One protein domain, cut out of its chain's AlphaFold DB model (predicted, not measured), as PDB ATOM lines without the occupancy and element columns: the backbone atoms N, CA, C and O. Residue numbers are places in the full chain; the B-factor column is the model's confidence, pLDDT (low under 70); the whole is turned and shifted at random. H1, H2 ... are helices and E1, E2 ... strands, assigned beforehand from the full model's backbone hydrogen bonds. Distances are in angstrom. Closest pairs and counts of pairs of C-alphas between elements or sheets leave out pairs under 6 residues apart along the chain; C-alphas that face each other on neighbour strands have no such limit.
ATOM      1  N   ARG A   5      84.158 206.146 349.953       95.19
ATOM      2  CA  ARG A   5      83.412 205.633 348.793       95.19
ATOM      3  C   ARG A   5      82.556 206.756 348.223       95.19
ATOM      4  O   ARG A   5      81.692 207.266 348.928       95.19
ATOM      5  N   ILE A   6      82.816 207.121 346.975       96.38
ATOM      6  CA  ILE A   6      82.119 208.206 346.287       96.38
ATOM      7  C   ILE A   6      80.876 207.661 345.599       96.38
ATOM      8  O   ILE A   6      79.765 208.109 345.863       96.38
ATOM      9  N   ILE A   7      81.067 206.658 344.746       97.56
ATOM     10  CA  ILE A   7      79.999 206.044 343.964       97.56
ATOM     11  C   ILE A   7      80.384 204.606 343.620       97.56
ATOM     12  O   ILE A   7      81.566 204.267 343.515       97.56
ATOM     13  N   GLU A   8      79.389 203.742 343.486       97.81
ATOM     14  CA  GLU A   8      79.595 202.424 342.902       97.81
ATOM     15  C   GLU A   8      79.582 202.532 341.378       97.81
ATOM     16  O   GLU A   8      78.712 203.185 340.808       97.81
ATOM     17  N   TYR A   9      80.521 201.861 340.726       97.75
ATOM     18  CA  TYR A   9      80.456 201.643 339.290       97.75
ATOM     19  C   TYR A   9      79.607 200.396 339.048       97.75
ATOM     20  O   TYR A   9      80.031 199.281 339.364       97.75
ATOM     21  N   ILE A  10      78.382 200.601 338.565       98.00
ATOM     22  CA  ILE A  10      77.385 199.540 338.374       98.00
ATOM     23  C   ILE A  10      77.296 199.129 336.909       98.00
ATOM     24  O   ILE A  10      77.687 199.880 336.023       98.00
ATOM     25  N   GLY A  11      76.771 197.936 336.649       97.12
ATOM     26  CA  GLY A  11      76.675 197.421 335.293       97.12
ATOM     27  C   GLY A  11      76.183 195.987 335.228       97.12
ATOM     28  O   GLY A  11      75.874 195.361 336.249       97.12
ATOM     29  N   GLU A  12      76.138 195.462 334.014       97.25
ATOM     30  CA  GLU A  12      75.820 194.066 333.752       97.25
ATOM     31  C   GLU A  12      77.064 193.196 333.956       97.25
ATOM     32  O   GLU A  12      78.143 193.485 333.444       97.25
ATOM     33  N   LYS A  13      76.929 192.094 334.697       97.44
ATOM     34  CA  LYS A  13      78.006 191.112 334.823       97.44
ATOM     35  C   LYS A  13      78.003 190.189 333.605       97.44
ATOM     36  O   LYS A  13      77.111 189.354 333.472       97.44
ATOM     37  N   VAL A  14      79.043 190.275 332.787       97.94
ATOM     38  CA  VAL A  14      79.177 189.550 331.517       97.94
ATOM     39  C   VAL A  14      80.343 188.562 331.559       97.94
ATOM     40  O   VAL A  14      81.243 188.667 332.395       97.94
ATOM     41  N   THR A  15      80.325 187.545 330.695       98.25
ATOM     42  CA  THR A  15      81.470 186.632 330.527       98.25
ATOM     43  C   THR A  15      82.610 187.340 329.795       98.25
ATOM     44  O   THR A  15      82.376 188.331 329.113       98.25
ATOM     45  N   LYS A  16      83.838 186.808 329.875       97.06
ATOM     46  CA  LYS A  16      84.981 187.348 329.115       97.06
ATOM     47  C   LYS A  16      84.709 187.437 327.607       97.06
ATOM     48  O   LYS A  16      84.909 188.483 327.019       97.06
ATOM     49  N   THR A  17      84.146 186.387 327.010       97.38
ATOM     50  CA  THR A  17      83.806 186.381 325.576       97.38
ATOM     51  C   THR A  17      82.801 187.469 325.198       97.38
ATOM     52  O   THR A  17      82.935 188.092 324.149       97.38
ATOM     53  N   GLU A  18      81.796 187.710 326.041       97.31
ATOM     54  CA  GLU A  18      80.821 188.773 325.789       97.31
ATOM     55  C   GLU A  18      81.424 190.163 326.030       97.31
ATOM     56  O   GLU A  18      81.171 191.080 325.255       97.31
ATOM     57  N   SER A  19      82.269 190.300 327.053       95.88
ATOM     58  CA  SER A  19      83.060 191.505 327.328       95.88
ATOM     59  C   SER A  19      83.921 191.891 326.124       95.88
ATOM     60  O   SER A  19      83.836 193.021 325.655       95.88
ATOM     61  N   ASP A  20      84.657 190.938 325.542       93.38
ATOM     62  CA  ASP A  20      85.494 191.164 324.359       93.38
ATOM     63  C   ASP A  20      84.652 191.614 323.154       93.38
ATOM     64  O   ASP A  20      84.994 192.582 322.473       93.38
ATOM     65  N   ARG A  21      83.506 190.957 322.917       95.12
ATOM     66  CA  ARG A  21      82.577 191.321 321.835       95.12
ATOM     67  C   ARG A  21      82.059 192.754 321.991       95.12
ATOM     68  O   ARG A  21      82.027 193.495 321.010       95.12
ATOM     69  N   ARG A  22      81.646 193.141 323.202       93.69
ATOM     70  CA  ARG A  22      81.150 194.498 323.497       93.69
ATOM     71  C   ARG A  22      82.271 195.532 323.443       93.69
ATOM     72  O   ARG A  22      82.081 196.596 322.870       93.69
ATOM     73  N   GLY A  23      83.453 195.199 323.959       89.56
ATOM     74  CA  GLY A  23      84.634 196.056 323.921       89.56
ATOM     75  C   GLY A  23      85.050 196.411 322.496       89.56
ATOM     76  O   GLY A  23      85.302 197.578 322.215       89.56
ATOM     77  N   LEU A  24      85.046 195.436 321.581       88.38
ATOM     78  CA  LEU A  24      85.302 195.688 320.160       88.38
ATOM     79  C   LEU A  24      84.258 196.627 319.544       88.38
ATOM     80  O   LEU A  24      84.639 197.593 318.887       88.38
ATOM     81  N   ALA A  25      82.967 196.404 319.814       88.31
ATOM     82  CA  ALA A  25      81.904 197.288 319.332       88.31
ATOM     83  C   ALA A  25      82.071 198.727 319.858       88.31
ATOM     84  O   ALA A  25      81.997 199.680 319.087       88.31
ATOM     85  N   HIS A  26      82.393 198.895 321.144       83.88
ATOM     86  CA  HIS A  26      82.642 200.213 321.732       83.88
ATOM     87  C   HIS A  26      83.870 200.907 321.148       83.88
ATOM     88  O   HIS A  26      83.869 202.127 321.007       83.88
ATOM     89  N   LEU A  27      84.922 200.162 320.800       81.25
ATOM     90  CA  LEU A  27      86.096 200.719 320.126       81.25
ATOM     91  C   LEU A  27      85.778 201.167 318.692       81.25
ATOM     92  O   LEU A  27      86.322 202.174 318.236       81.25
ATOM     93  N   GLU A  28      84.909 200.451 317.981       83.12
ATOM     94  CA  GLU A  28      84.431 200.858 316.654       83.12
ATOM     95  C   GLU A  28      83.562 202.123 316.731       83.12
ATOM     96  O   GLU A  28      83.797 203.077 315.987       83.12
ATOM     97  N   GLU A  29      82.622 202.183 317.678       80.25
ATOM     98  CA  GLU A  29      81.807 203.375 317.966       80.25
ATOM     99  C   GLU A  29      82.691 204.573 318.345       80.25
ATOM    100  O   GLU A  29      82.579 205.652 317.760       80.25
ATOM    101  N   ALA A  30      83.644 204.358 319.253       77.69
ATOM    102  CA  ALA A  30      84.628 205.344 319.687       77.69
ATOM    103  C   ALA A  30      85.411 205.961 318.522       77.69
ATOM    104  O   ALA A  30      85.635 207.173 318.494       77.69
ATOM    105  N   LYS A  31      85.820 205.142 317.544       77.44
ATOM    106  CA  LYS A  31      86.543 205.602 316.347       77.44
ATOM    107  C   LYS A  31      85.665 206.462 315.438       77.44
ATOM    108  O   LYS A  31      86.171 207.419 314.856       77.44
ATOM    109  N   ASN A  32      84.373 206.156 315.345       75.12
ATOM    110  CA  ASN A  32      83.429 206.903 314.513       75.12
ATOM    111  C   ASN A  32      83.006 208.237 315.150       75.12
ATOM    112  O   ASN A  32      82.833 209.224 314.439       75.12
ATOM    113  N   GLU A  33      82.862 208.278 316.476       70.94
ATOM    114  CA  GLU A  33      82.379 209.461 317.208       70.94
ATOM    115  C   GLU A  33      83.504 210.311 317.822       70.94
ATOM    116  O   GLU A  33      83.269 211.437 318.262       70.94
ATOM    117  N   GLY A  34      84.738 209.797 317.856       60.72
ATOM    118  CA  GLY A  34      85.876 210.450 318.507       60.72
ATOM    119  C   GLY A  34      85.800 210.438 320.039       60.72
ATOM    120  O   GLY A  34      86.399 211.296 320.691       60.72
ATOM    121  N   LEU A  35      85.058 209.494 320.626       65.56
ATOM    122  CA  LEU A  35      84.801 209.396 322.067       65.56
ATOM    123  C   LEU A  35      85.495 208.172 322.677       65.56
ATOM    124  O   LEU A  35      85.555 207.121 322.063       65.56
ATOM    125  N   GLY A  36      85.996 208.260 323.911       64.75
ATOM    126  CA  GLY A  36      86.514 207.093 324.640       64.75
ATOM    127  C   GLY A  36      85.397 206.359 325.392       64.75
ATOM    128  O   GLY A  36      85.098 206.740 326.519       64.75
ATOM    129  N   LEU A  37      84.787 205.330 324.789       68.25
ATOM    130  CA  LEU A  37      83.546 204.692 325.280       68.25
ATOM    131  C   LEU A  37      83.720 203.275 325.868       68.25
ATOM    132  O   LEU A  37      82.811 202.454 325.790       68.25
ATOM    133  N   VAL A  38      84.870 202.939 326.459       81.00
ATOM    134  CA  VAL A  38      85.045 201.601 327.059       81.00
ATOM    135  C   VAL A  38      84.627 201.617 328.530       81.00
ATOM    136  O   VAL A  38      85.277 202.244 329.366       81.00
ATOM    137  N   TYR A  39      83.555 200.889 328.848       90.94
ATOM    138  CA  TYR A  39      82.934 200.841 330.181       90.94
ATOM    139  C   TYR A  39      83.152 199.510 330.922       90.94
ATOM    140  O   TYR A  39      82.377 199.143 331.806       90.94
ATOM    141  N   LEU A  40      84.198 198.769 330.550       94.06
ATOM    142  CA  LEU A  40      84.453 197.411 331.030       94.06
ATOM    143  C   LEU A  40      85.410 197.398 332.231       94.06
ATOM    144  O   LEU A  40      86.496 197.973 332.186       94.06
ATOM    145  N   PHE A  41      85.032 196.676 333.287       95.19
ATOM    146  CA  PHE A  41      85.889 196.376 334.438       95.19
ATOM    147  C   PHE A  41      86.106 194.875 334.593       95.19
ATOM    148  O   PHE A  41      85.147 194.113 334.713       95.19
ATOM    149  N   GLU A  42      87.364 194.446 334.714       94.94
ATOM    150  CA  GLU A  42      87.661 193.062 335.081       94.94
ATOM    151  C   GLU A  42      87.294 192.791 336.540       94.94
ATOM    152  O   GLU A  42      87.891 193.367 337.446       94.94
ATOM    153  N   LEU A  43      86.356 191.870 336.789       95.56
ATOM    154  CA  LEU A  43      86.022 191.448 338.155       95.56
ATOM    155  C   LEU A  43      86.868 190.256 338.604       95.56
ATOM    156  O   LEU A  43      87.231 190.151 339.776       95.56
ATOM    157  N   ASN A  44      87.083 189.295 337.704       94.12
ATOM    158  CA  ASN A  44      87.880 188.088 337.916       94.12
ATOM    159  C   ASN A  44      88.126 187.369 336.577       94.12
ATOM    160  O   ASN A  44      87.635 187.774 335.531       94.12
ATOM    161  N   LYS A  45      88.796 186.211 336.626       95.00
ATOM    162  CA  LYS A  45      89.133 185.394 335.445       95.00
ATOM    163  C   LYS A  45      87.944 184.939 334.583       95.00
ATOM    164  O   LYS A  45      88.169 184.460 333.480       95.00
ATOM    165  N   ARG A  46      86.708 184.988 335.089       95.88
ATOM    166  CA  ARG A  46      85.513 184.495 334.381       95.88
ATOM    167  C   ARG A  46      84.568 185.604 333.943       95.88
ATOM    168  O   ARG A  46      83.815 185.395 332.994       95.88
ATOM    169  N   TYR A  47      84.566 186.725 334.655       97.25
ATOM    170  CA  TYR A  47      83.536 187.741 334.513       97.25
ATOM    171  C   TYR A  47      84.102 189.144 334.554       97.25
ATOM    172  O   TYR A  47      84.959 189.443 335.391       97.25
ATOM    173  N   ASP A  48      83.481 189.985 333.743       97.44
ATOM    174  CA  ASP A  48      83.662 191.424 333.713       97.44
ATOM    175  C   ASP A  48      82.349 192.117 334.067       97.44
ATOM    176  O   ASP A  48      81.289 191.489 334.158       97.44
ATOM    177  N   LEU A  49      82.446 193.412 334.325       97.56
ATOM    178  CA  LEU A  49      81.321 194.301 334.528       97.56
ATOM    179  C   LEU A  49      81.268 195.275 333.357       97.56
ATOM    180  O   LEU A  49      82.221 196.022 333.151       97.56
ATOM    181  N   ASP A  50      80.159 195.275 332.634       96.56
ATOM    182  CA  ASP A  50      79.866 196.251 331.599       96.56
ATOM    183  C   ASP A  50      79.000 197.372 332.170       96.56
ATOM    184  O   ASP A  50      77.817 197.194 332.466       96.56
ATOM    185  N   GLY A  51      79.625 198.532 332.352       96.00
ATOM    186  CA  GLY A  51      78.997 199.733 332.876       96.00
ATOM    187  C   GLY A  51      78.189 200.533 331.866       96.00
ATOM    188  O   GLY A  51      77.758 201.631 332.229       96.00
ATOM    189  N   ASN A  52      77.989 200.047 330.637       93.19
ATOM    190  CA  ASN A  52      77.210 200.736 329.612       93.19
ATOM    191  C   ASN A  52      75.692 200.649 329.855       93.19
ATOM    192  O   ASN A  52      74.913 200.228 329.002       93.19
ATOM    193  N   VAL A  53      75.264 201.065 331.045       93.56
ATOM    194  CA  VAL A  53      73.861 201.128 331.454       93.56
ATOM    195  C   VAL A  53      73.509 202.563 331.861       93.56
ATOM    196  O   VAL A  53      74.353 203.245 332.457       93.56
ATOM    197  N   PRO A  54      72.305 203.071 331.536       93.31
ATOM    198  CA  PRO A  54      71.915 204.455 331.821       93.31
ATOM    199  C   PRO A  54      72.022 204.859 333.297       93.31
ATOM    200  O   PRO A  54      72.280 206.020 333.602       93.31
ATOM    201  N   GLU A  55      71.850 203.908 334.210       96.44
ATOM    202  CA  GLU A  55      71.866 204.119 335.657       96.44
ATOM    203  C   GLU A  55      73.287 204.303 336.213       96.44
ATOM    204  O   GLU A  55      73.463 204.772 337.341       96.44
ATOM    205  N   ASN A  56      74.320 203.934 335.444       97.06
ATOM    206  CA  ASN A  56      75.704 204.013 335.887       97.06
ATOM    207  C   ASN A  56      76.268 205.429 335.736       97.06
ATOM    208  O   ASN A  56      77.061 205.710 334.838       97.06
ATOM    209  N   PHE A  57      75.932 206.324 336.661       96.12
ATOM    210  CA  PHE A  57      76.498 207.678 336.675       96.12
ATOM    211  C   PHE A  57      78.029 207.696 336.813       96.12
ATOM    212  O   PHE A  57      78.676 208.640 336.360       96.12
ATOM    213  N   ALA A  58      78.634 206.647 337.386       96.88
ATOM    214  CA  ALA A  58      80.085 206.550 337.515       96.88
ATOM    215  C   ALA A  58      80.803 206.381 336.161       96.88
ATOM    216  O   ALA A  58      81.991 206.687 336.078       96.88
ATOM    217  N   ARG A  59      80.102 205.966 335.091       94.25
ATOM    218  CA  ARG A  59      80.676 205.827 333.737       94.25
ATOM    219  C   ARG A  59      81.151 207.145 333.124       94.25
ATOM    220  O   ARG A  59      81.894 207.129 332.153       94.25
ATOM    221  N   HIS A  60      80.716 208.273 333.685       93.81
ATOM    222  CA  HIS A  60      81.104 209.612 333.245       93.81
ATOM    223  C   HIS A  60      82.382 210.129 333.920       93.81
ATOM    224  O   HIS A  60      82.842 211.221 333.597       93.81
ATOM    225  N   ILE A  61      82.948 209.387 334.878       96.31
ATOM    226  CA  ILE A  61      84.163 209.802 335.581       96.31
ATOM    227  C   ILE A  61      85.366 209.577 334.666       96.31
ATOM    228  O   ILE A  61      85.663 208.444 334.296       96.31
ATOM    229  N   ASN A  62      86.075 210.658 334.345       95.75
ATOM    230  CA  ASN A  62      87.133 210.648 333.345       95.75
ATOM    231  C   ASN A  62      88.469 210.081 333.841       95.75
ATOM    232  O   ASN A  62      88.762 209.982 335.040       95.75
ATOM    233  N   HIS A  63      89.341 209.776 332.881       95.94
ATOM    234  CA  HIS A  63      90.727 209.447 333.168       95.94
ATOM    235  C   HIS A  63      91.531 210.679 333.598       95.94
ATOM    236  O   HIS A  63      91.467 211.740 332.976       95.94
ATOM    237  N   SER A  64      92.426 210.498 334.571       97.25
ATOM    238  CA  SER A  64      93.540 211.422 334.787       97.25
ATOM    239  C   SER A  64      94.855 210.704 335.069       97.25
ATOM    240  O   SER A  64      94.934 209.732 335.821       97.25
ATOM    241  N   CYS A  65      95.945 211.254 334.527       97.06
ATOM    242  CA  CYS A  65      97.302 210.848 334.891       97.06
ATOM    243  C   CYS A  65      97.675 211.255 336.331       97.06
ATOM    244  O   CYS A  65      98.663 210.760 336.876       97.06
ATOM    245  N   PHE A  66      96.918 212.144 336.970       96.44
ATOM    246  CA  PHE A  66      97.063 212.461 338.390       96.44
ATOM    247  C   PHE A  66      95.673 212.563 339.030       96.44
ATOM    248  O   PHE A  66      95.188 213.674 339.256       96.44
ATOM    249  N   PRO A  67      95.015 211.412 339.241       97.44
ATOM    250  CA  PRO A  67      93.615 211.372 339.629       97.44
ATOM    251  C   PRO A  67      93.399 211.757 341.095       97.44
ATOM    252  O   PRO A  67      94.341 211.817 341.892       97.44
ATOM    253  N   ASN A  68      92.141 212.005 341.451       97.69
ATOM    254  CA  ASN A  68      91.697 212.208 342.836       97.69
ATOM    255  C   ASN A  68      90.888 211.027 343.394       97.69
ATOM    256  O   ASN A  68      90.630 210.987 344.602       97.69
ATOM    257  N   CYS A  69      90.581 210.042 342.548       98.19
ATOM    258  CA  CYS A  69      89.947 208.785 342.910       98.19
ATOM    259  C   CYS A  69      90.730 207.564 342.396       98.19
ATOM    260  O   CYS A  69      91.579 207.657 341.507       98.19
ATOM    261  N   GLU A  70      90.391 206.399 342.934       97.31
ATOM    262  CA  GLU A  70      90.799 205.083 342.446       97.31
ATOM    263  C   GLU A  70      89.598 204.132 342.385       97.31
ATOM    264  O   GLU A  70      88.613 204.308 343.105       97.31
ATOM    265  N   SER A  71      89.687 203.099 341.548       96.06
ATOM    266  CA  SER A  71      88.712 202.010 341.511       96.06
ATOM    267  C   SER A  71      89.134 200.867 342.442       96.06
ATOM    268  O   SER A  71      90.237 200.337 342.314       96.06
ATOM    269  N   GLN A  72      88.244 200.425 343.330       95.81
ATOM    270  CA  GLN A  72      88.442 199.273 344.211       95.81
ATOM    271  C   GLN A  72      87.394 198.195 343.947       95.81
ATOM    272  O   GLN A  72      86.194 198.455 344.024       95.81
ATOM    273  N   ILE A  73      87.833 196.952 343.750       94.88
ATOM    274  CA  ILE A  73      86.934 195.800 343.643       94.88
ATOM    275  C   ILE A  73      86.819 195.133 345.011       94.88
ATOM    276  O   ILE A  73      87.796 194.623 345.559       94.88
ATOM    277  N   LYS A  74      85.612 195.121 345.581       92.50
ATOM    278  CA  LYS A  74      85.322 194.468 346.865       92.50
ATOM    279  C   LYS A  74      84.089 193.591 346.734       92.50
ATOM    280  O   LYS A  74      83.001 194.084 346.456       92.50
ATOM    281  N   ARG A  75      84.261 192.285 346.974       91.88
ATOM    282  CA  ARG A  75      83.184 191.277 346.901       91.88
ATOM    283  C   ARG A  75      82.423 191.319 345.562       91.88
ATOM    284  O   ARG A  75      81.203 191.251 345.542       91.88
ATOM    285  N   GLY A  76      83.158 191.465 344.456       91.88
ATOM    286  CA  GLY A  76      82.592 191.504 343.102       91.88
ATOM    287  C   GLY A  76      81.905 192.816 342.712       91.88
ATOM    288  O   GLY A  76      81.263 192.849 341.672       91.88
ATOM    289  N   ARG A  77      82.035 193.876 343.520       95.56
ATOM    290  CA  ARG A  77      81.500 195.218 343.244       95.56
ATOM    291  C   ARG A  77      82.639 196.207 343.039       95.56
ATOM    292  O   ARG A  77      83.622 196.145 343.784       95.56
ATOM    293  N   VAL A  78      82.493 197.112 342.079       97.62
ATOM    294  CA  VAL A  78      83.484 198.145 341.757       97.62
ATOM    295  C   VAL A  78      83.084 199.445 342.450       97.62
ATOM    296  O   VAL A  78      81.980 199.943 342.270       97.62
ATOM    297  N   TRP A  79      83.980 200.012 343.247       97.81
ATOM    298  CA  TRP A  79      83.768 201.279 343.940       97.81
ATOM    299  C   TRP A  79      84.779 202.310 343.480       97.81
ATOM    300  O   TRP A  79      85.972 202.023 343.471       97.81
ATOM    301  N   ILE A  80      84.316 203.521 343.196       98.00
ATOM    302  CA  ILE A  80      85.188 204.679 343.034       98.00
ATOM    303  C   ILE A  80      85.382 205.317 344.409       98.00
ATOM    304  O   ILE A  80      84.418 205.647 345.109       98.00
ATOM    305  N   VAL A  81      86.638 205.430 344.828       98.06
ATOM    306  CA  VAL A  81      87.037 205.827 346.182       98.06
ATOM    307  C   VAL A  81      87.996 207.006 346.102       98.06
ATOM    308  O   VAL A  81      88.898 207.004 345.271       98.06
ATOM    309  N   SER A  82      87.827 208.011 346.962       97.88
ATOM    310  CA  SER A  82      88.753 209.144 347.030       97.88
ATOM    311  C   SER A  82      90.137 208.712 347.528       97.88
ATOM    312  O   SER A  82      90.251 207.997 348.522       97.88
ATOM    313  N   VAL A  83      91.199 209.214 346.894       96.75
ATOM    314  CA  VAL A  83      92.596 209.023 347.355       96.75
ATOM    315  C   VAL A  83      93.180 210.277 348.006       96.75
ATOM    316  O   VAL A  83      94.323 210.298 348.446       96.75
ATOM    317  N   ARG A  84      92.403 211.362 348.056       94.94
ATOM    318  CA  ARG A  84      92.729 212.604 348.763       94.94
ATOM    319  C   ARG A  84      91.462 213.404 349.053       94.94
ATOM    320  O   ARG A  84      90.359 213.006 348.690       94.94
ATOM    321  N   MET A  85      91.617 214.556 349.698       95.00
ATOM    322  CA  MET A  85      90.563 215.571 349.763       95.00
ATOM    323  C   MET A  85      90.221 216.071 348.349       95.00
ATOM    324  O   MET A  85      91.125 216.334 347.549       95.00
ATOM    325  N   ILE A  86      88.923 216.186 348.065       95.56
ATOM    326  CA  ILE A  86      88.365 216.642 346.786       95.56
ATOM    327  C   ILE A  86      87.648 217.962 347.054       95.56
ATOM    328  O   ILE A  86      86.828 218.042 347.971       95.56
ATOM    329  N   GLY A  87      88.014 219.003 346.308       95.19
ATOM    330  CA  GLY A  87      87.389 220.316 346.430       95.19
ATOM    331  C   GLY A  87      85.959 220.328 345.888       95.19
ATOM    332  O   GLY A  87      85.604 219.547 345.007       95.19
ATOM    333  N   VAL A  88      85.129 221.245 346.385       95.12
ATOM    334  CA  VAL A  88      83.800 221.482 345.800       95.12
ATOM    335  C   VAL A  88      83.973 221.956 344.354       95.12
ATOM    336  O   VAL A  88      84.738 222.882 344.097       95.12
ATOM    337  N   GLY A  89      83.275 221.306 343.420       95.88
ATOM    338  CA  GLY A  89      83.370 221.593 341.984       95.88
ATOM    339  C   GLY A  89      84.597 220.993 341.287       95.88
ATOM    340  O   GLY A  89      84.750 221.181 340.084       95.88
ATOM    341  N   GLU A  90      85.464 220.271 342.002       96.31
ATOM    342  CA  GLU A  90      86.574 219.544 341.386       96.31
ATOM    343  C   GLU A  90      86.050 218.312 340.629       96.31
ATOM    344  O   GLU A  90      85.306 217.503 341.184       96.31
ATOM    345  N   GLU A  91      86.457 218.149 339.368       96.88
ATOM    346  CA  GLU A  91      86.100 216.981 338.559       96.88
ATOM    347  C   GLU A  91      86.669 215.692 339.173       96.88
ATOM    348  O   GLU A  91      87.855 215.606 339.505       96.88
ATOM    349  N   LEU A  92      85.829 214.665 339.304       97.50
ATOM    350  CA  LEU A  92      86.271 213.338 339.722       97.50
ATOM    351  C   LEU A  92      87.023 212.659 338.580       97.50
ATOM    352  O   LEU A  92      86.575 212.663 337.438       97.50
ATOM    353  N   SER A  93      88.147 212.023 338.895       97.88
ATOM    354  CA  SER A  93      88.904 211.248 337.912       97.88
ATOM    355  C   SER A  93      89.624 210.069 338.549       97.88
ATOM    356  O   SER A  93      90.007 210.131 339.720       97.88
ATOM    357  N   TYR A  94      89.845 209.007 337.774       97.25
ATOM    358  CA  TYR A  94      90.634 207.840 338.183       97.25
ATOM    359  C   TYR A  94      91.572 207.360 337.067       97.25
ATOM    360  O   TYR A  94      91.565 207.854 335.940       97.25
ATOM    361  N   ASP A  95      92.465 206.430 337.392       96.31
ATOM    362  CA  ASP A  95      93.289 205.757 336.390       96.31
ATOM    363  C   ASP A  95      92.488 204.609 335.757       96.31
ATOM    364  O   ASP A  95      92.131 203.669 336.462       96.31
ATOM    365  N   TYR A  96      92.229 204.660 334.446       94.88
ATOM    366  CA  TYR A  96      91.451 203.636 333.738       94.88
ATOM    367  C   TYR A  96      92.154 202.277 333.687       94.88
ATOM    368  O   TYR A  96      91.519 201.266 333.416       94.88
ATOM    369  N   GLY A  97      93.464 202.222 333.951       93.25
ATOM    370  CA  GLY A  97      94.166 200.947 334.061       93.25
ATOM    371  C   GLY A  97      94.500 200.270 332.729       93.25
ATOM    372  O   GLY A  97      94.924 199.112 332.761       93.25
ATOM    373  N   TYR A  98      94.376 200.992 331.607       92.69
ATOM    374  CA  TYR A  98      94.695 200.510 330.257       92.69
ATOM    375  C   TYR A  98      96.122 199.959 330.170       92.69
ATOM    376  O   TYR A  98      97.039 200.453 330.844       92.69
ATOM    377  N   ASP A  99      96.303 198.925 329.352       92.50
ATOM    378  CA  ASP A  99      97.624 198.358 329.100       92.50
ATOM    379  C   ASP A  99      98.492 199.319 328.265       92.50
ATOM    380  O   ASP A  99      98.072 200.403 327.867       92.50
ATOM    381  N   LEU A 100      99.757 198.961 328.073       94.00
ATOM    382  CA  LEU A 100     100.693 199.684 327.224       94.00
ATOM    383  C   LEU A 100     100.537 199.326 325.740       94.00
ATOM    384  O   LEU A 100     101.027 200.067 324.893       94.00
ATOM    385  N   GLU A 101      99.938 198.182 325.424       92.31
ATOM    386  CA  GLU A 101      99.666 197.798 324.039       92.31
ATOM    387  C   GLU A 101      98.733 198.817 323.377       92.31
ATOM    388  O   GLU A 101      97.787 199.289 324.002       92.31
ATOM    389  N   HIS A 102      99.033 199.187 322.128       87.88
ATOM    390  CA  HIS A 102      98.248 200.153 321.348       87.88
ATOM    391  C   HIS A 102      98.037 201.514 322.041       87.88
ATOM    392  O   HIS A 102      97.046 202.198 321.788       87.88
ATOM    393  N   TYR A 103      98.966 201.945 322.909       91.31
ATOM    394  CA  TYR A 103      98.821 203.198 323.662       91.31
ATOM    395  C   TYR A 103      98.628 204.422 322.754       91.31
ATOM    396  O   TYR A 103      97.999 205.394 323.175       91.31
ATOM    397  N   GLU A 104      99.155 204.393 321.525       91.69
ATOM    398  CA  GLU A 104      98.997 205.451 320.528       91.69
ATOM    399  C   GLU A 104      97.529 205.700 320.146       91.69
ATOM    400  O   GLU A 104      97.182 206.830 319.804       91.69
ATOM    401  N   GLU A 105      96.664 204.685 320.257       87.25
ATOM    402  CA  GLU A 105      95.220 204.778 319.991       87.25
ATOM    403  C   GLU A 105      94.452 205.473 321.131       87.25
ATOM    404  O   GLU A 105      93.262 205.760 321.005       87.25
ATOM    405  N   HIS A 106      95.122 205.777 322.248       89.56
ATOM    406  CA  HIS A 106      94.500 206.319 323.454       89.56
ATOM    407  C   HIS A 106      95.178 207.618 323.925       89.56
ATOM    408  O   HIS A 106      95.788 207.646 325.002       89.56
ATOM    409  N   PRO A 107      95.103 208.722 323.157       92.69
ATOM    410  CA  PRO A 107      95.644 210.010 323.583       92.69
ATOM    411  C   PRO A 107      94.961 210.510 324.865       92.69
ATOM    412  O   PRO A 107      93.759 210.355 325.073       92.69
ATOM    413  N   CYS A 108      95.743 211.116 325.758       93.88
ATOM    414  CA  CYS A 108      95.268 211.614 327.045       93.88
ATOM    415  C   CYS A 108      95.211 213.141 327.069       93.88
ATOM    416  O   CYS A 108      96.232 213.823 326.955       93.88
ATOM    417  N   HIS A 109      94.015 213.663 327.347       94.06
ATOM    418  CA  HIS A 109      93.725 215.096 327.414       94.06
ATOM    419  C   HIS A 109      93.404 215.588 328.837       94.06
ATOM    420  O   HIS A 109      92.839 216.660 329.007       94.06
ATOM    421  N   CYS A 110      93.806 214.851 329.879       95.38
ATOM    422  CA  CYS A 110      93.416 215.131 331.272       95.38
ATOM    423  C   CYS A 110      93.925 216.457 331.883       95.38
ATOM    424  O   CYS A 110      93.703 216.711 333.063       95.38
ATOM    425  N   GLY A 111      94.713 217.260 331.159       95.12
ATOM    426  CA  GLY A 111      95.222 218.561 331.627       95.12
ATOM    427  C   GLY A 111      96.248 218.526 332.774       95.12
ATOM    428  O   GLY A 111      96.820 219.556 333.130       95.12
ATOM    429  N   SER A 112      96.541 217.362 333.359       96.00
ATOM    430  CA  SER A 112      97.498 217.249 334.465       96.00
ATOM    431  C   SER A 112      98.925 217.628 334.049       96.00
ATOM    432  O   SER A 112      99.449 217.118 333.061       96.00
ATOM    433  N   LYS A 113      99.642 218.384 334.895       95.12
ATOM    434  CA  LYS A 113     101.096 218.630 334.739       95.12
ATOM    435  C   LYS A 113     101.938 217.346 334.756       95.12
ATOM    436  O   LYS A 113     103.095 217.360 334.347       95.12
ATOM    437  N   LYS A 114     101.384 216.241 335.268       93.31
ATOM    438  CA  LYS A 114     102.022 214.914 335.289       93.31
ATOM    439  C   LYS A 114     101.544 214.008 334.146       93.31
ATOM    440  O   LYS A 114     101.903 212.828 334.146       93.31
ATOM    441  N   CYS A 115     100.747 214.532 333.209       96.44
ATOM    442  CA  CYS A 115     100.295 213.805 332.028       96.44
ATOM    443  C   CYS A 115     101.487 213.280 331.222       96.44
ATOM    444  O   CYS A 115     102.535 213.924 331.137       96.44
ATOM    445  N   ILE A 116     101.334 212.083 330.659       94.50
ATOM    446  CA  ILE A 116     102.351 211.452 329.810       94.50
ATOM    447  C   ILE A 116     101.935 211.362 328.337       94.50
ATOM    448  O   ILE A 116     102.635 210.727 327.556       94.50
ATOM    449  N   GLY A 117     100.816 211.991 327.973       95.31
ATOM    450  CA  GLY A 117     100.309 212.091 326.604       95.31
ATOM    451  C   GLY A 117      99.315 211.003 326.201       95.31
ATOM    452  O   GLY A 117      98.525 211.244 325.300       95.31
ATOM    453  N   TYR A 118      99.291 209.861 326.895       95.62
ATOM    454  CA  TYR A 118      98.438 208.715 326.559       95.62
ATOM    455  C   TYR A 118      97.828 208.071 327.810       95.62
ATOM    456  O   TYR A 118      98.407 208.152 328.902       95.62
ATOM    457  N   ILE A 119      96.651 207.466 327.657       94.50
ATOM    458  CA  ILE A 119      95.920 206.765 328.714       94.50
ATOM    459  C   ILE A 119      96.543 205.380 328.874       94.50
ATOM    460  O   ILE A 119      96.272 204.471 328.102       94.50
ATOM    461  N   VAL A 120      97.384 205.227 329.895       95.75
ATOM    462  CA  VAL A 120      97.929 203.931 330.321       95.75
ATOM    463  C   VAL A 120      98.001 203.875 331.843       95.75
ATOM    464  O   VAL A 120      98.242 204.890 332.520       95.75
ATOM    465  N   ALA A 121      97.860 202.667 332.383       95.44
ATOM    466  CA  ALA A 121      97.915 202.419 333.813       95.44
ATOM    467  C   ALA A 121      99.207 202.965 334.431       95.44
ATOM    468  O   ALA A 121     100.291 202.871 333.842       95.44
ATOM    469  N   HIS A 122      99.120 203.448 335.671       95.75
ATOM    470  CA  HIS A 122     100.239 203.987 336.445       95.75
ATOM    471  C   HIS A 122     101.513 203.128 336.358       95.75
ATOM    472  O   HIS A 122     102.606 203.651 336.122       95.75
ATOM    473  N   ARG A 123     101.359 201.799 336.451       96.12
ATOM    474  CA  ARG A 123     102.442 200.804 336.350       96.12
ATOM    475  C   ARG A 123     103.233 200.869 335.031       96.12
ATOM    476  O   ARG A 123     104.433 200.600 335.029       96.12
ATOM    477  N   HIS A 124     102.609 201.275 333.924       97.19
ATOM    478  CA  HIS A 124     103.232 201.329 332.595       97.19
ATOM    479  C   HIS A 124     103.880 202.683 332.275       97.19
ATOM    480  O   HIS A 124     104.756 202.765 331.411       97.19
ATOM    481  N   ARG A 125     103.545 203.747 333.012       95.62
ATOM    482  CA  ARG A 125     103.956 205.128 332.698       95.62
ATOM    483  C   ARG A 125     105.470 205.330 332.633       95.62
ATOM    484  O   ARG A 125     105.963 206.065 331.779       95.62
ATOM    485  N   LYS A 126     106.238 204.660 333.503       95.94
ATOM    486  CA  LYS A 126     107.715 204.716 333.480       95.94
ATOM    487  C   LYS A 126     108.290 204.093 332.205       95.94
ATOM    488  O   LYS A 126     109.266 204.612 331.666       95.94
ATOM    489  N   LYS A 127     107.701 202.989 331.733       96.56
ATOM    490  CA  LYS A 127     108.101 202.324 330.486       96.56
ATOM    491  C   LYS A 127     107.744 203.202 329.289       96.56
ATOM    492  O   LYS A 127     108.631 203.477 328.487       96.56
ATOM    493  N   LEU A 128     106.523 203.739 329.244       96.00
ATOM    494  CA  LEU A 128     106.089 204.623 328.162       96.00
ATOM    495  C   LEU A 128     106.966 205.880 328.040       96.00
ATOM    496  O   LEU A 128     107.438 206.196 326.955       96.00
ATOM    497  N   ARG A 129     107.318 206.542 329.153       94.88
ATOM    498  CA  ARG A 129     108.248 207.691 329.118       94.88
ATOM    499  C   ARG A 129     109.584 207.364 328.444       94.88
ATOM    500  O   ARG A 129     110.124 208.201 327.723       94.88
ATOM    501  N   ARG A 130     110.127 206.164 328.677       95.25
ATOM    502  CA  ARG A 130     111.381 205.723 328.045       95.25
ATOM    503  C   ARG A 130     111.214 205.504 326.545       95.25
ATOM    504  O   ARG A 130     112.130 205.856 325.814       95.25
ATOM    505  N   ILE A 131     110.080 204.948 326.116       94.62
ATOM    506  CA  ILE A 131     109.742 204.764 324.697       94.62
ATOM    507  C   ILE A 131     109.682 206.134 324.014       94.62
ATOM    508  O   ILE A 131     110.511 206.415 323.156       94.62
ATOM    509  N   LEU A 132     108.840 207.044 324.513       92.56
ATOM    510  CA  LEU A 132     108.664 208.384 323.935       92.56
ATOM    511  C   LEU A 132     109.958 209.216 323.900       92.56
ATOM    512  O   LEU A 132     110.163 210.009 322.987       92.56
ATOM    513  N   THR A 133     110.842 209.060 324.890       92.69
ATOM    514  CA  THR A 133     112.132 209.779 324.907       92.69
ATOM    515  C   THR A 133     113.096 209.262 323.840       92.69
ATOM    516  O   THR A 133     113.914 210.038 323.355       92.69
ATOM    517  N   LYS A 134     113.036 207.967 323.497       90.25
ATOM    518  CA  LYS A 134     113.857 207.392 322.425       90.25
ATOM    519  C   LYS A 134     113.354 207.848 321.061       90.25
ATOM    520  O   LYS A 134     114.126 208.441 320.331       90.25
ATOM    521  N   THR A 135     112.053 207.715 320.807       80.94
ATOM    522  CA  THR A 135     111.423 208.089 319.529       80.94
ATOM    523  C   THR A 135     111.598 209.567 319.162       80.94
ATOM    524  O   THR A 135     111.571 209.911 317.997       80.94
ATOM    525  N   ARG A 136     111.778 210.465 320.142       76.12
ATOM    526  CA  ARG A 136     112.044 211.899 319.896       76.12
ATOM    527  C   ARG A 136     113.492 212.222 319.511       76.12
ATOM    528  O   ARG A 136     113.783 213.380 319.228       76.12
ATOM    529  N   LYS A 137     114.407 211.262 319.644       62.19
ATOM    530  CA  LYS A 137     115.831 211.417 319.310       62.19
ATOM    531  C   LYS A 137     116.189 210.818 317.949       62.19
ATOM    532  O   LYS A 137     117.321 211.023 317.520       62.19
TER     533      LYS A 137
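This is residues 5 to 137 of the 138 residues of an uncharacterized protein of Candidatus Moanabacter tarae (UniProt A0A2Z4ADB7). Two small three-stranded sheets are joined where E1 runs on into E2; H1 covers one face of the sheet E2 E4 E3, and a long stretch leads to H3 at a far end of the longest axis. The printed part has 133 residues, under half in named elements: three helices and six strands, in the order E1 E2 H1 E3 E4 H2 E5 E6 H3, class mixed. Both sheets, E1 E6 E5 and E2 E4 E3, are antiparallel. The whole is compact, radius of gyration of the C-alphas 15.3 A, spanning 46 by 37 by 29 A.

Start at E1, residues 5 to 9, which runs on into E2, residues 12 to 15, at 57 degrees. Beside E1 find E6, residues 77 to 82, with N 6 and O 80 2.9 A apart; E5, residues 69 to 74, forms a hairpin with E6, N 72 to O 79 being 2.8 A. Beside E2 is E4, residues 47 to 50, with N 14 and O 48 2.9 A apart; E3, residues 40 to 42, forms a hairpin with E4, N 41 to O 49 being 2.9 A. H1, residues 16 to 33, is on this sheet, two layers, at a height over the sheet of 11.4 A; the closest C-alphas of H1 and E4, Lys 16 and Tyr 47, are 5.6 A apart. E2, H1 and E3 make a split strand-helix-strand unit, two strands running the same way with E4 between, its crossover right-handed. H2, residues 57 to 60, only grazes the sheet E1 E6 E5. H3, residues 122 to 135, is on neither sheet. Each O i to N i+4 pair of H1 is within hydrogen-bond range, 8 of 10 in H3; H2 is too short for one.

Find C-alpha 5 at (83.412, 205.633, 348.793), where E1 begins. H1 runs 25.2 A, E5 15.6 A and E6 16.2 A; H3 runs 20.7 A to C-alpha 135 at (111.423, 208.089, 319.529).

The C-alphas farthest apart, Glu 55 and Lys 137, are 47.5 A apart. The printed part has no cut, and E6 to H3 is the long link. Look for pLDDT under 70 at residues 34 to 37 and 137.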